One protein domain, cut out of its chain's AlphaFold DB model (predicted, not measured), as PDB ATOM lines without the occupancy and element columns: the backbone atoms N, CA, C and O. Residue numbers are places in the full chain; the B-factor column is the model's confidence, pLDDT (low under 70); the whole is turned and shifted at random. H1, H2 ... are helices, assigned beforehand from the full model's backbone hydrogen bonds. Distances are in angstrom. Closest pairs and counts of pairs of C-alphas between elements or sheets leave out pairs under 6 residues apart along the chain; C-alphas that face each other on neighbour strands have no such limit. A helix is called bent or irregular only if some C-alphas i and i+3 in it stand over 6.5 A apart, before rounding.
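This is residues 2 to 69 of the 141 residues of an uncharacterized protein of Sphingopyxis fribergensis (UniProt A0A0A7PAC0). Two long helices, H1 and H3, cross steeply as a lopsided X, the later part of H1 meeting the earlier part of H3, while the stretch between them loops round beside the crossing with the short helix H2 in it. Residues 2 to 11, of which 3 to 11 belong to H1, and residues 63 to 69, of which 63 to 67 belong to H3, stick out from this crossing as two free arms. The printed part has 68 residues with three named helices in the order H1, H2, H3 and no named strand, and the class is all helix. The outline is flat, spanning 41 by 35 by 16 A, and the whole is only just loose, close to compact, with a radius of gyration of the C-alphas of 13.2 A.

H1, residues 3 to 26, is the longest helix and touches H3, residues 48 to 67, with 12 pairs of C-alphas within 8 A. Their closest C-alphas are those of Ala 20 and Val 54, 5.4 A apart. H1 touches H3 with residues 16 to 24 alone, and H3 touches H1 with residues 50 to 58 alone. The two run the same way at a steep tilt of 68 degrees, only just short of about perpendicular, and their centres are 12.0 A apart. H2, residues 37 to 42, touches no helix. H1 and H2 are near each other, with 7 pairs of C-alphas within 10 A and the closest pair 8.2 A apart. H2 and H3 are apart, though a tight link of 5 residues joins them. In H1 each O i to N i+4 pair is within hydrogen-bond range, against 15 of 16 in H3 and 1 of 2 in H2.

H1 has 24 residues and measures 34.8 A from C-alpha 3 at (5.863, 61.038, -55.103) to C-alpha 26 at (23.242, 37.477, -36.366). H3 has 20 residues and measures 28.7 A, ending with C-alpha 67 at (4.354, 27.698, -46.800). H2, six residues, measures 9.4 A from C-alpha 37 to C-alpha 42; it is irregular, but only just, with C-alphas 37 and 40 at 6.6 A from each other.

The two C-alphas farthest apart are those of Gly 2 and Thr 30, at 41.0 A. Without the stretches that stand free, the body of 51 residues spans 24 by 23 by 15 A, with a radius of gyration of 9.9 A. The printed part has no cut. H1 and H2 are joined by a short link of 10 residues, and no link is long. The mean pLDDT of the printed part is 81.7, and the model's confidence is low, under 70, at residues 2 to 10 and 65 to 69.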
ATOM      1  N   GLY A   2       2.395  63.383 -54.009       49.84
ATOM      2  CA  GLY A   2       2.308  61.912 -53.865       49.84
ATOM      3  C   GLY A   2       3.643  61.160 -53.997       49.84
ATOM      4  O   GLY A   2       3.830  60.125 -53.366       49.84
ATOM      5  N   ILE A   3       4.600  61.712 -54.750       59.09
ATOM      6  CA  ILE A   3       5.863  61.038 -55.103       59.09
ATOM      7  C   ILE A   3       6.797  60.903 -53.882       59.09
ATOM      8  O   ILE A   3       7.364  59.837 -53.659       59.09
ATOM      9  N   SER A   4       6.876  61.925 -53.017       65.62
ATOM     10  CA  SER A   4       7.712  61.878 -51.803       65.62
ATOM     11  C   SER A   4       7.250  60.843 -50.776       65.62
ATOM     12  O   SER A   4       8.092  60.223 -50.138       65.62
ATOM     13  N   ARG A   5       5.937  60.605 -50.628       64.38
ATOM     14  CA  ARG A   5       5.423  59.608 -49.667       64.38
ATOM     15  C   ARG A   5       5.679  58.179 -50.142       64.38
ATOM     16  O   ARG A   5       5.994  57.318 -49.332       64.38
ATOM     17  N   ILE A   6       5.571  57.941 -51.451       64.19
ATOM     18  CA  ILE A   6       5.851  56.633 -52.059       64.19
ATOM     19  C   ILE A   6       7.345  56.310 -51.961       64.19
ATOM     20  O   ILE A   6       7.693  55.195 -51.579       64.19
ATOM     21  N   SER A   7       8.219  57.286 -52.236       67.12
ATOM     22  CA  SER A   7       9.670  57.117 -52.068       67.12
ATOM     23  C   SER A   7      10.028  56.809 -50.613       67.12
ATOM     24  O   SER A   7      10.659  55.795 -50.347       67.12
ATOM     25  N   GLN A   8       9.517  57.600 -49.660       67.00
ATOM     26  CA  GLN A   8       9.755  57.370 -48.230       67.00
ATOM     27  C   GLN A   8       9.245  56.002 -47.756       67.00
ATOM     28  O   GLN A   8       9.913  55.331 -46.973       67.00
ATOM     29  N   ALA A   9       8.081  55.559 -48.238       68.81
ATOM     30  CA  ALA A   9       7.552  54.240 -47.906       68.81
ATOM     31  C   ALA A   9       8.421  53.104 -48.473       68.81
ATOM     32  O   ALA A   9       8.603  52.085 -47.807       68.81
ATOM     33  N   ARG A  10       8.970  53.270 -49.683       67.44
ATOM     34  CA  ARG A  10       9.873  52.292 -50.302       67.44
ATOM     35  C   ARG A  10      11.205  52.206 -49.559       67.44
ATOM     36  O   ARG A  10      11.629  51.104 -49.228       67.44
ATOM     37  N   ASP A  11      11.798  53.351 -49.234       83.88
ATOM     38  CA  ASP A  11      13.057  53.424 -48.487       83.88
ATOM     39  C   ASP A  11      12.906  52.802 -47.095       83.88
ATOM     40  O   ASP A  11      13.757  52.032 -46.649       83.88
ATOM     41  N   ARG A  12      11.764  53.047 -46.443       83.12
ATOM     42  CA  ARG A  12      11.421  52.418 -45.168       83.12
ATOM     43  C   ARG A  12      11.306  50.902 -45.282       83.12
ATOM     44  O   ARG A  12      11.922  50.203 -44.489       83.12
ATOM     45  N   ARG A  13      10.578  50.374 -46.274       84.31
ATOM     46  CA  ARG A  13      10.460  48.916 -46.475       84.31
ATOM     47  C   ARG A  13      11.811  48.256 -46.732       84.31
ATOM     48  O   ARG A  13      12.085  47.217 -46.146       84.31
ATOM     49  N   HIS A  14      12.654  48.856 -47.573       87.12
ATOM     50  CA  HIS A  14      14.001  48.339 -47.833       87.12
ATOM     51  C   HIS A  14      14.857  48.337 -46.563       87.12
ATOM     52  O   HIS A  14      15.570  47.372 -46.302       87.12
ATOM     53  N   ARG A  15      14.754  49.391 -45.743       88.25
ATOM     54  CA  ARG A  15      15.434  49.457 -44.450       88.25
ATOM     55  C   ARG A  15      14.956  48.360 -43.499       88.25
ATOM     56  O   ARG A  15      15.797  47.657 -42.959       88.25
ATOM     57  N   ILE A  16      13.644  48.188 -43.318       91.12
ATOM     58  CA  ILE A  16      13.087  47.121 -42.467       91.12
ATOM     59  C   ILE A  16      13.558  45.747 -42.949       91.12
ATOM     60  O   ILE A  16      14.016  44.948 -42.138       91.12
ATOM     61  N   ALA A  17      13.532  45.505 -44.261       88.19
ATOM     62  CA  ALA A  17      14.002  44.253 -44.841       88.19
ATOM     63  C   ALA A  17      15.483  43.981 -44.531       88.19
ATOM     64  O   ALA A  17      15.804  42.888 -44.080       88.19
ATOM     65  N   ALA A  18      16.357  44.979 -44.696       89.81
ATOM     66  CA  ALA A  18      17.787  44.841 -44.419       89.81
ATOM     67  C   ALA A  18      18.095  44.626 -42.926       89.81
ATOM     68  O   ALA A  18      19.060  43.947 -42.577       89.81
ATOM     69  N   ILE A  19      17.291  45.212 -42.032       91.25
ATOM     70  CA  ILE A  19      17.421  44.981 -40.589       91.25
ATOM     71  C   ILE A  19      16.960  43.563 -40.251       91.25
ATOM     72  O   ILE A  19      17.665  42.860 -39.538       91.25
ATOM     73  N   ALA A  20      15.828  43.123 -40.806       91.25
ATOM     74  CA  ALA A  20      15.330  41.763 -40.628       91.25
ATOM     75  C   ALA A  20      16.322  40.707 -41.149       91.25
ATOM     76  O   ALA A  20      16.537  39.715 -40.462       91.25
ATOM     77  N   ASP A  21      16.973  40.932 -42.299       89.88
ATOM     78  CA  ASP A  21      18.029  40.042 -42.816       89.88
ATOM     79  C   ASP A  21      19.153  39.882 -41.788       89.88
ATOM     80  O   ASP A  21      19.461  38.780 -41.340       89.88
ATOM     81  N   TRP A  22      19.703  41.004 -41.324       91.81
ATOM     82  CA  TRP A  22      20.799  40.971 -40.363       91.81
ATOM     83  C   TRP A  22      20.380  40.365 -39.020       91.81
ATOM     84  O   TRP A  22      21.143  39.596 -38.443       91.81
ATOM     85  N   VAL A  23      19.180  40.670 -38.515       91.56
ATOM     86  CA  VAL A  23      18.677  40.079 -37.264       91.56
ATOM     87  C   VAL A  23      18.527  38.568 -37.408       91.56
ATOM     88  O   VAL A  23      18.922  37.834 -36.504       91.56
ATOM     89  N   ALA A  24      17.998  38.097 -38.538       89.12
ATOM     90  CA  ALA A  24      17.841  36.672 -38.797       89.12
ATOM     91  C   ALA A  24      19.183  35.930 -38.864       89.12
ATOM     92  O   ALA A  24      19.231  34.774 -38.454       89.12
ATOM     93  N   GLU A  25      20.234  36.600 -39.344       89.62
ATOM     94  CA  GLU A  25      21.589  36.063 -39.544       89.62
ATOM     95  C   GLU A  25      22.515  36.180 -38.325       89.62
ATOM     96  O   GLU A  25      23.524  35.483 -38.267       89.62
ATOM     97  N   ASN A  26      22.251  37.098 -37.388       89.62
ATOM     98  CA  ASN A  26      23.242  37.477 -36.366       89.62
ATOM     99  C   ASN A  26      22.726  37.412 -34.928       89.62
ATOM    100  O   ASN A  26      23.533  37.422 -33.999       89.62
ATOM    101  N   VAL A  27      21.407  37.403 -34.722       90.88
ATOM    102  CA  VAL A  27      20.822  37.401 -33.379       90.88
ATOM    103  C   VAL A  27      20.334  35.991 -33.053       90.88
ATOM    104  O   VAL A  27      19.537  35.439 -33.825       90.88
ATOM    105  N   PRO A  28      20.770  35.407 -31.920       91.88
ATOM    106  CA  PRO A  28      20.241  34.134 -31.461       91.88
ATOM    107  C   PRO A  28      18.716  34.180 -31.332       91.88
ATOM    108  O   PRO A  28      18.151  35.178 -30.887       91.88
ATOM    109  N   TRP A  29      18.027  33.110 -31.722       89.94
ATOM    110  CA  TRP A  29      16.562  33.104 -31.824       89.94
ATOM    111  C   TRP A  29      15.842  33.323 -30.486       89.94
ATOM    112  O   TRP A  29      14.704  33.788 -30.470       89.94
ATOM    113  N   THR A  30      16.519  32.995 -29.385       90.44
ATOM    114  CA  THR A  30      16.041  33.157 -28.005       90.44
ATOM    115  C   THR A  30      16.229  34.569 -27.456       90.44
ATOM    116  O   THR A  30      15.730  34.869 -26.376       90.44
ATOM    117  N   VAL A  31      16.952  35.427 -28.176       89.44
ATOM    118  CA  VAL A  31      17.308  36.774 -27.736       89.44
ATOM    119  C   VAL A  31      16.469  37.798 -28.496       89.44
ATOM    120  O   VAL A  31      16.325  37.741 -29.726       89.44
ATOM    121  N   ASP A  32      15.914  38.757 -27.759       87.25
ATOM    122  CA  ASP A  32      15.296  39.935 -28.357       87.25
ATOM    123  C   ASP A  32      16.369  40.734 -29.112       87.25
ATOM    124  O   ASP A  32      17.460  40.995 -28.602       87.25
ATOM    125  N   ALA A  33      16.077  41.121 -30.356       85.94
ATOM    126  CA  ALA A  33      17.034  41.851 -31.180       85.94
ATOM    127  C   ALA A  33      17.480  43.163 -30.525       85.94
ATOM    128  O   ALA A  33      18.651  43.517 -30.636       85.94
ATOM    129  N   SER A  34      16.581  43.848 -29.816       84.25
ATOM    130  CA  SER A  34      16.894  45.089 -29.109       84.25
ATOM    131  C   SER A  34      17.847  44.888 -27.930       84.25
ATOM    132  O   SER A  34      18.659  45.760 -27.639       84.25
ATOM    133  N   GLU A  35      17.828  43.713 -27.303       87.69
ATOM    134  CA  GLU A  35      18.710  43.378 -26.184       87.69
ATOM    135  C   GLU A  35      20.098  42.902 -26.645       87.69
ATOM    136  O   GLU A  35      21.037  42.824 -25.847       87.69
ATOM    137  N   TRP A  36      20.272  42.614 -27.940       88.38
ATOM    138  CA  TRP A  36      21.549  42.162 -28.479       88.38
ATOM    139  C   TRP A  36      22.572  43.312 -28.549       88.38
ATOM    140  O   TRP A  36      22.338  44.300 -29.254       88.38
ATOM    141  N   PRO A  37      23.765  43.198 -27.922       86.12
ATOM    142  CA  PRO A  37      24.707  44.318 -27.801       86.12
ATOM    143  C   PRO A  37      25.107  44.983 -29.128       86.12
ATOM    144  O   PRO A  37      25.329  46.194 -29.189       86.12
ATOM    145  N   ALA A  38      25.188  44.209 -30.214       86.12
ATOM    146  CA  ALA A  38      25.569  44.728 -31.526       86.12
ATOM    147  C   ALA A  38      24.427  45.461 -32.257       86.12
ATOM    148  O   ALA A  38      24.697  46.222 -33.188       86.12
ATOM    149  N   PHE A  39      23.170  45.272 -31.843       87.06
ATOM    150  CA  PHE A  39      22.006  45.840 -32.519       87.06
ATOM    151  C   PHE A  39      21.990  47.369 -32.432       87.06
ATOM    152  O   PHE A  39      21.984  48.052 -33.457       87.06
ATOM    153  N   HIS A  40      22.087  47.928 -31.224       81.50
ATOM    154  CA  HIS A  40      22.086  49.382 -31.030       81.50
ATOM    155  C   HIS A  40      23.337  50.076 -31.579       81.50
ATOM    156  O   HIS A  40      23.261  51.230 -31.996       81.50
ATOM    157  N   SER A  41      24.473  49.373 -31.631       85.88
ATOM    158  CA  SER A  41      25.685  49.867 -32.298       85.88
ATOM    159  C   SER A  41      25.466  50.026 -33.808       85.88
ATOM    160  O   SER A  41      25.889  51.011 -34.412       85.88
ATOM    161  N   ARG A  42      24.749  49.078 -34.422       85.62
ATOM    162  CA  ARG A  42      24.478  49.067 -35.862       85.62
ATOM    163  C   ARG A  42      23.330  49.995 -36.268       85.62
ATOM    164  O   ARG A  42      23.399  50.603 -37.336       85.62
ATOM    165  N   TRP A  43      22.308  50.137 -35.424       87.06
ATOM    166  CA  TRP A  43      21.156  51.018 -35.658       87.06
ATOM    167  C   TRP A  43      20.882  51.928 -34.459       87.06
ATOM    168  O   TRP A  43      19.898  51.744 -33.734       87.06
ATOM    169  N   PRO A  44      21.730  52.948 -34.253       81.50
ATOM    170  CA  PRO A  44      21.535  53.893 -33.167       81.50
ATOM    171  C   PRO A  44      20.223  54.668 -33.347       81.50
ATOM    172  O   PRO A  44      19.914  55.158 -34.436       81.50
ATOM    173  N   GLY A  45      19.454  54.799 -32.263       78.56
ATOM    174  CA  GLY A  45      18.229  55.606 -32.228       78.56
ATOM    175  C   GLY A  45      17.027  55.013 -32.971       78.56
ATOM    176  O   GLY A  45      16.107  55.758 -33.317       78.56
ATOM    177  N   MET A  46      17.028  53.703 -33.240       81.62
ATOM    178  CA  MET A  46      15.856  53.004 -33.773       81.62
ATOM    179  C   MET A  46      14.663  53.133 -32.817       81.62
ATOM    180  O   MET A  46      14.831  53.051 -31.602       81.62
ATOM    181  N   LYS A  47      13.467  53.372 -33.367       77.69
ATOM    182  CA  LYS A  47      12.239  53.563 -32.577       77.69
ATOM    183  C   LYS A  47      11.483  52.249 -32.399       77.69
ATOM    184  O   LYS A  47      11.461  51.437 -33.321       77.69
ATOM    185  N   ASP A  48      10.729  52.129 -31.309       79.31
ATOM    186  CA  ASP A  48       9.890  50.958 -30.994       79.31
ATOM    187  C   ASP A  48       8.956  50.559 -32.152       79.31
ATOM    188  O   ASP A  48       8.796  49.386 -32.475       79.31
ATOM    189  N   LEU A  49       8.381  51.545 -32.856       75.81
ATOM    190  CA  LEU A  49       7.516  51.299 -34.019       75.81
ATOM    191  C   LEU A  49       8.251  50.679 -35.216       75.81
ATOM    192  O   LEU A  49       7.625  49.983 -36.013       75.81
ATOM    193  N   GLU A  50       9.541  50.972 -35.394       85.44
ATOM    194  CA  GLU A  50      10.353  50.353 -36.445       85.44
ATOM    195  C   GLU A  50      10.783  48.944 -36.034       85.44
ATOM    196  O   GLU A  50      10.790  48.057 -36.881       85.44
ATOM    197  N   LEU A  51      11.076  48.718 -34.749       85.56
ATOM    198  CA  LEU A  51      11.392  47.388 -34.224       85.56
ATOM    199  C   LEU A  51      10.210  46.424 -34.397       85.56
ATOM    200  O   LEU A  51      10.373  45.362 -34.991       85.56
ATOM    201  N   ALA A  52       9.000  46.857 -34.038       88.81
ATOM    202  CA  ALA A  52       7.783  46.072 -34.248       88.81
ATOM    203  C   ALA A  52       7.517  45.752 -35.735       88.81
ATOM    204  O   ALA A  52       6.820  44.796 -36.067       88.81
ATOM    205  N   GLU A  53       8.025  46.562 -36.668       91.00
ATOM    206  CA  GLU A  53       7.956  46.238 -38.097       91.00
ATOM    207  C   GLU A  53       9.002  45.230 -38.543       91.00
ATOM    208  O   GLU A  53       8.705  44.422 -39.419       91.00
ATOM    209  N   VAL A  54      10.194  45.267 -37.951       90.19
ATOM    210  CA  VAL A  54      11.219  44.242 -38.164       90.19
ATOM    211  C   VAL A  54      10.716  42.891 -37.671       90.19
ATOM    212  O   VAL A  54      10.816  41.916 -38.407       90.19
ATOM    213  N   GLU A  55      10.118  42.834 -36.483       89.69
ATOM    214  CA  GLU A  55       9.537  41.607 -35.922       89.69
ATOM    215  C   GLU A  55       8.449  41.027 -36.827       89.69
ATOM    216  O   GLU A  55       8.537  39.869 -37.232       89.69
ATOM    217  N   ARG A  56       7.487  41.853 -37.259       90.56
ATOM    218  CA  ARG A  56       6.452  41.420 -38.214       90.56
ATOM    219  C   ARG A  56       7.031  40.925 -39.536       90.56
ATOM    220  O   ARG A  56       6.493  40.001 -40.141       90.56
ATOM    221  N   GLU A  57       8.095  41.554 -40.029       89.94
ATOM    222  CA  GLU A  57       8.754  41.114 -41.257       89.94
ATOM    223  C   GLU A  57       9.493  39.781 -41.061       89.94
ATOM    224  O   GLU A  57       9.458  38.939 -41.960       89.94
ATOM    225  N   LEU A  58      10.109  39.551 -39.898       86.12
ATOM    226  CA  LEU A  58      10.716  38.267 -39.534       86.12
ATOM    227  C   LEU A  58       9.666  37.150 -39.462       86.12
ATOM    228  O   LEU A  58       9.864  36.101 -40.076       86.12
ATOM    229  N   GLU A  59       8.538  37.391 -38.791       86.06
ATOM    230  CA  GLU A  59       7.406  36.454 -38.716       86.06
ATOM    231  C   GLU A  59       6.880  36.106 -40.112       86.06
ATOM    232  O   GLU A  59       6.845  34.938 -40.499       86.06
ATOM    233  N   ARG A  60       6.582  37.128 -40.927       86.69
ATOM    234  CA  ARG A  60       6.087  36.956 -42.301       86.69
ATOM    235  C   ARG A  60       7.026  36.098 -43.153       86.69
ATOM    236  O   ARG A  60       6.567  35.352 -44.018       86.69
ATOM    237  N   ARG A  61       8.341  36.233 -42.969       80.69
ATOM    238  CA  ARG A  61       9.348  35.437 -43.690       80.69
ATOM    239  C   ARG A  61       9.397  33.995 -43.198       80.69
ATOM    240  O   ARG A  61       9.486  33.103 -44.036       80.69
ATOM    241  N   GLY A  62       9.302  33.775 -41.887       74.44
ATOM    242  CA  GLY A  62       9.164  32.435 -41.312       74.44
ATOM    243  C   GLY A  62       7.950  31.703 -41.890       74.44
ATOM    244  O   GLY A  62       8.091  30.610 -42.435       74.44
ATOM    245  N   ASP A  63       6.789  32.361 -41.896       78.88
ATOM    246  CA  ASP A  63       5.551  31.826 -42.476       78.88
ATOM    247  C   ASP A  63       5.685  31.538 -43.974       78.88
ATOM    248  O   ASP A  63       5.293  30.471 -44.458       78.88
ATOM    249  N   ALA A  64       6.273  32.480 -44.722       73.44
ATOM    250  CA  ALA A  64       6.494  32.319 -46.152       73.44
ATOM    251  C   ALA A  64       7.334  31.070 -46.442       73.44
ATOM    252  O   ALA A  64       6.976  30.300 -47.326       73.44
ATOM    253  N   VAL A  65       8.388  30.817 -45.669       68.88
ATOM    254  CA  VAL A  65       9.251  29.644 -45.851       68.88
ATOM    255  C   VAL A  65       8.538  28.350 -45.453       68.88
ATOM    256  O   VAL A  65       8.614  27.364 -46.186       68.88
ATOM    257  N   CYS A  66       7.774  28.353 -44.358       66.81
ATOM    258  CA  CYS A  66       6.942  27.213 -43.966       66.81
ATOM    259  C   CYS A  66       5.909  26.840 -45.050       66.81
ATOM    260  O   CYS A  66       5.627  25.653 -45.258       66.81
ATOM    261  N   SER A  67       5.365  27.849 -45.744       68.31
ATOM    262  CA  SER A  67       4.354  27.698 -46.800       68.31
ATOM    263  C   SER A  67       4.928  27.365 -48.183       68.31
ATOM    264  O   SER A  67       4.325  26.585 -48.916       68.31
ATOM    265  N   ALA A  68       6.096  27.910 -48.534       60.00
ATOM    266  CA  ALA A  68       6.735  27.768 -49.844       60.00
ATOM    267  C   ALA A  68       7.662  26.545 -49.937       60.00
ATOM    268  O   ALA A  68       8.438  26.439 -50.882       60.00
ATOM    269  N   PHE A  69       7.606  25.642 -48.952       63.12
ATOM    270  CA  PHE A  69       8.449  24.454 -48.878       63.12
ATOM    271  C   PHE A  69       8.341  23.607 -50.157       63.12
ATOM    272  O   PHE A  69       7.374  22.873 -50.360       63.12
TER     273      PHE A  69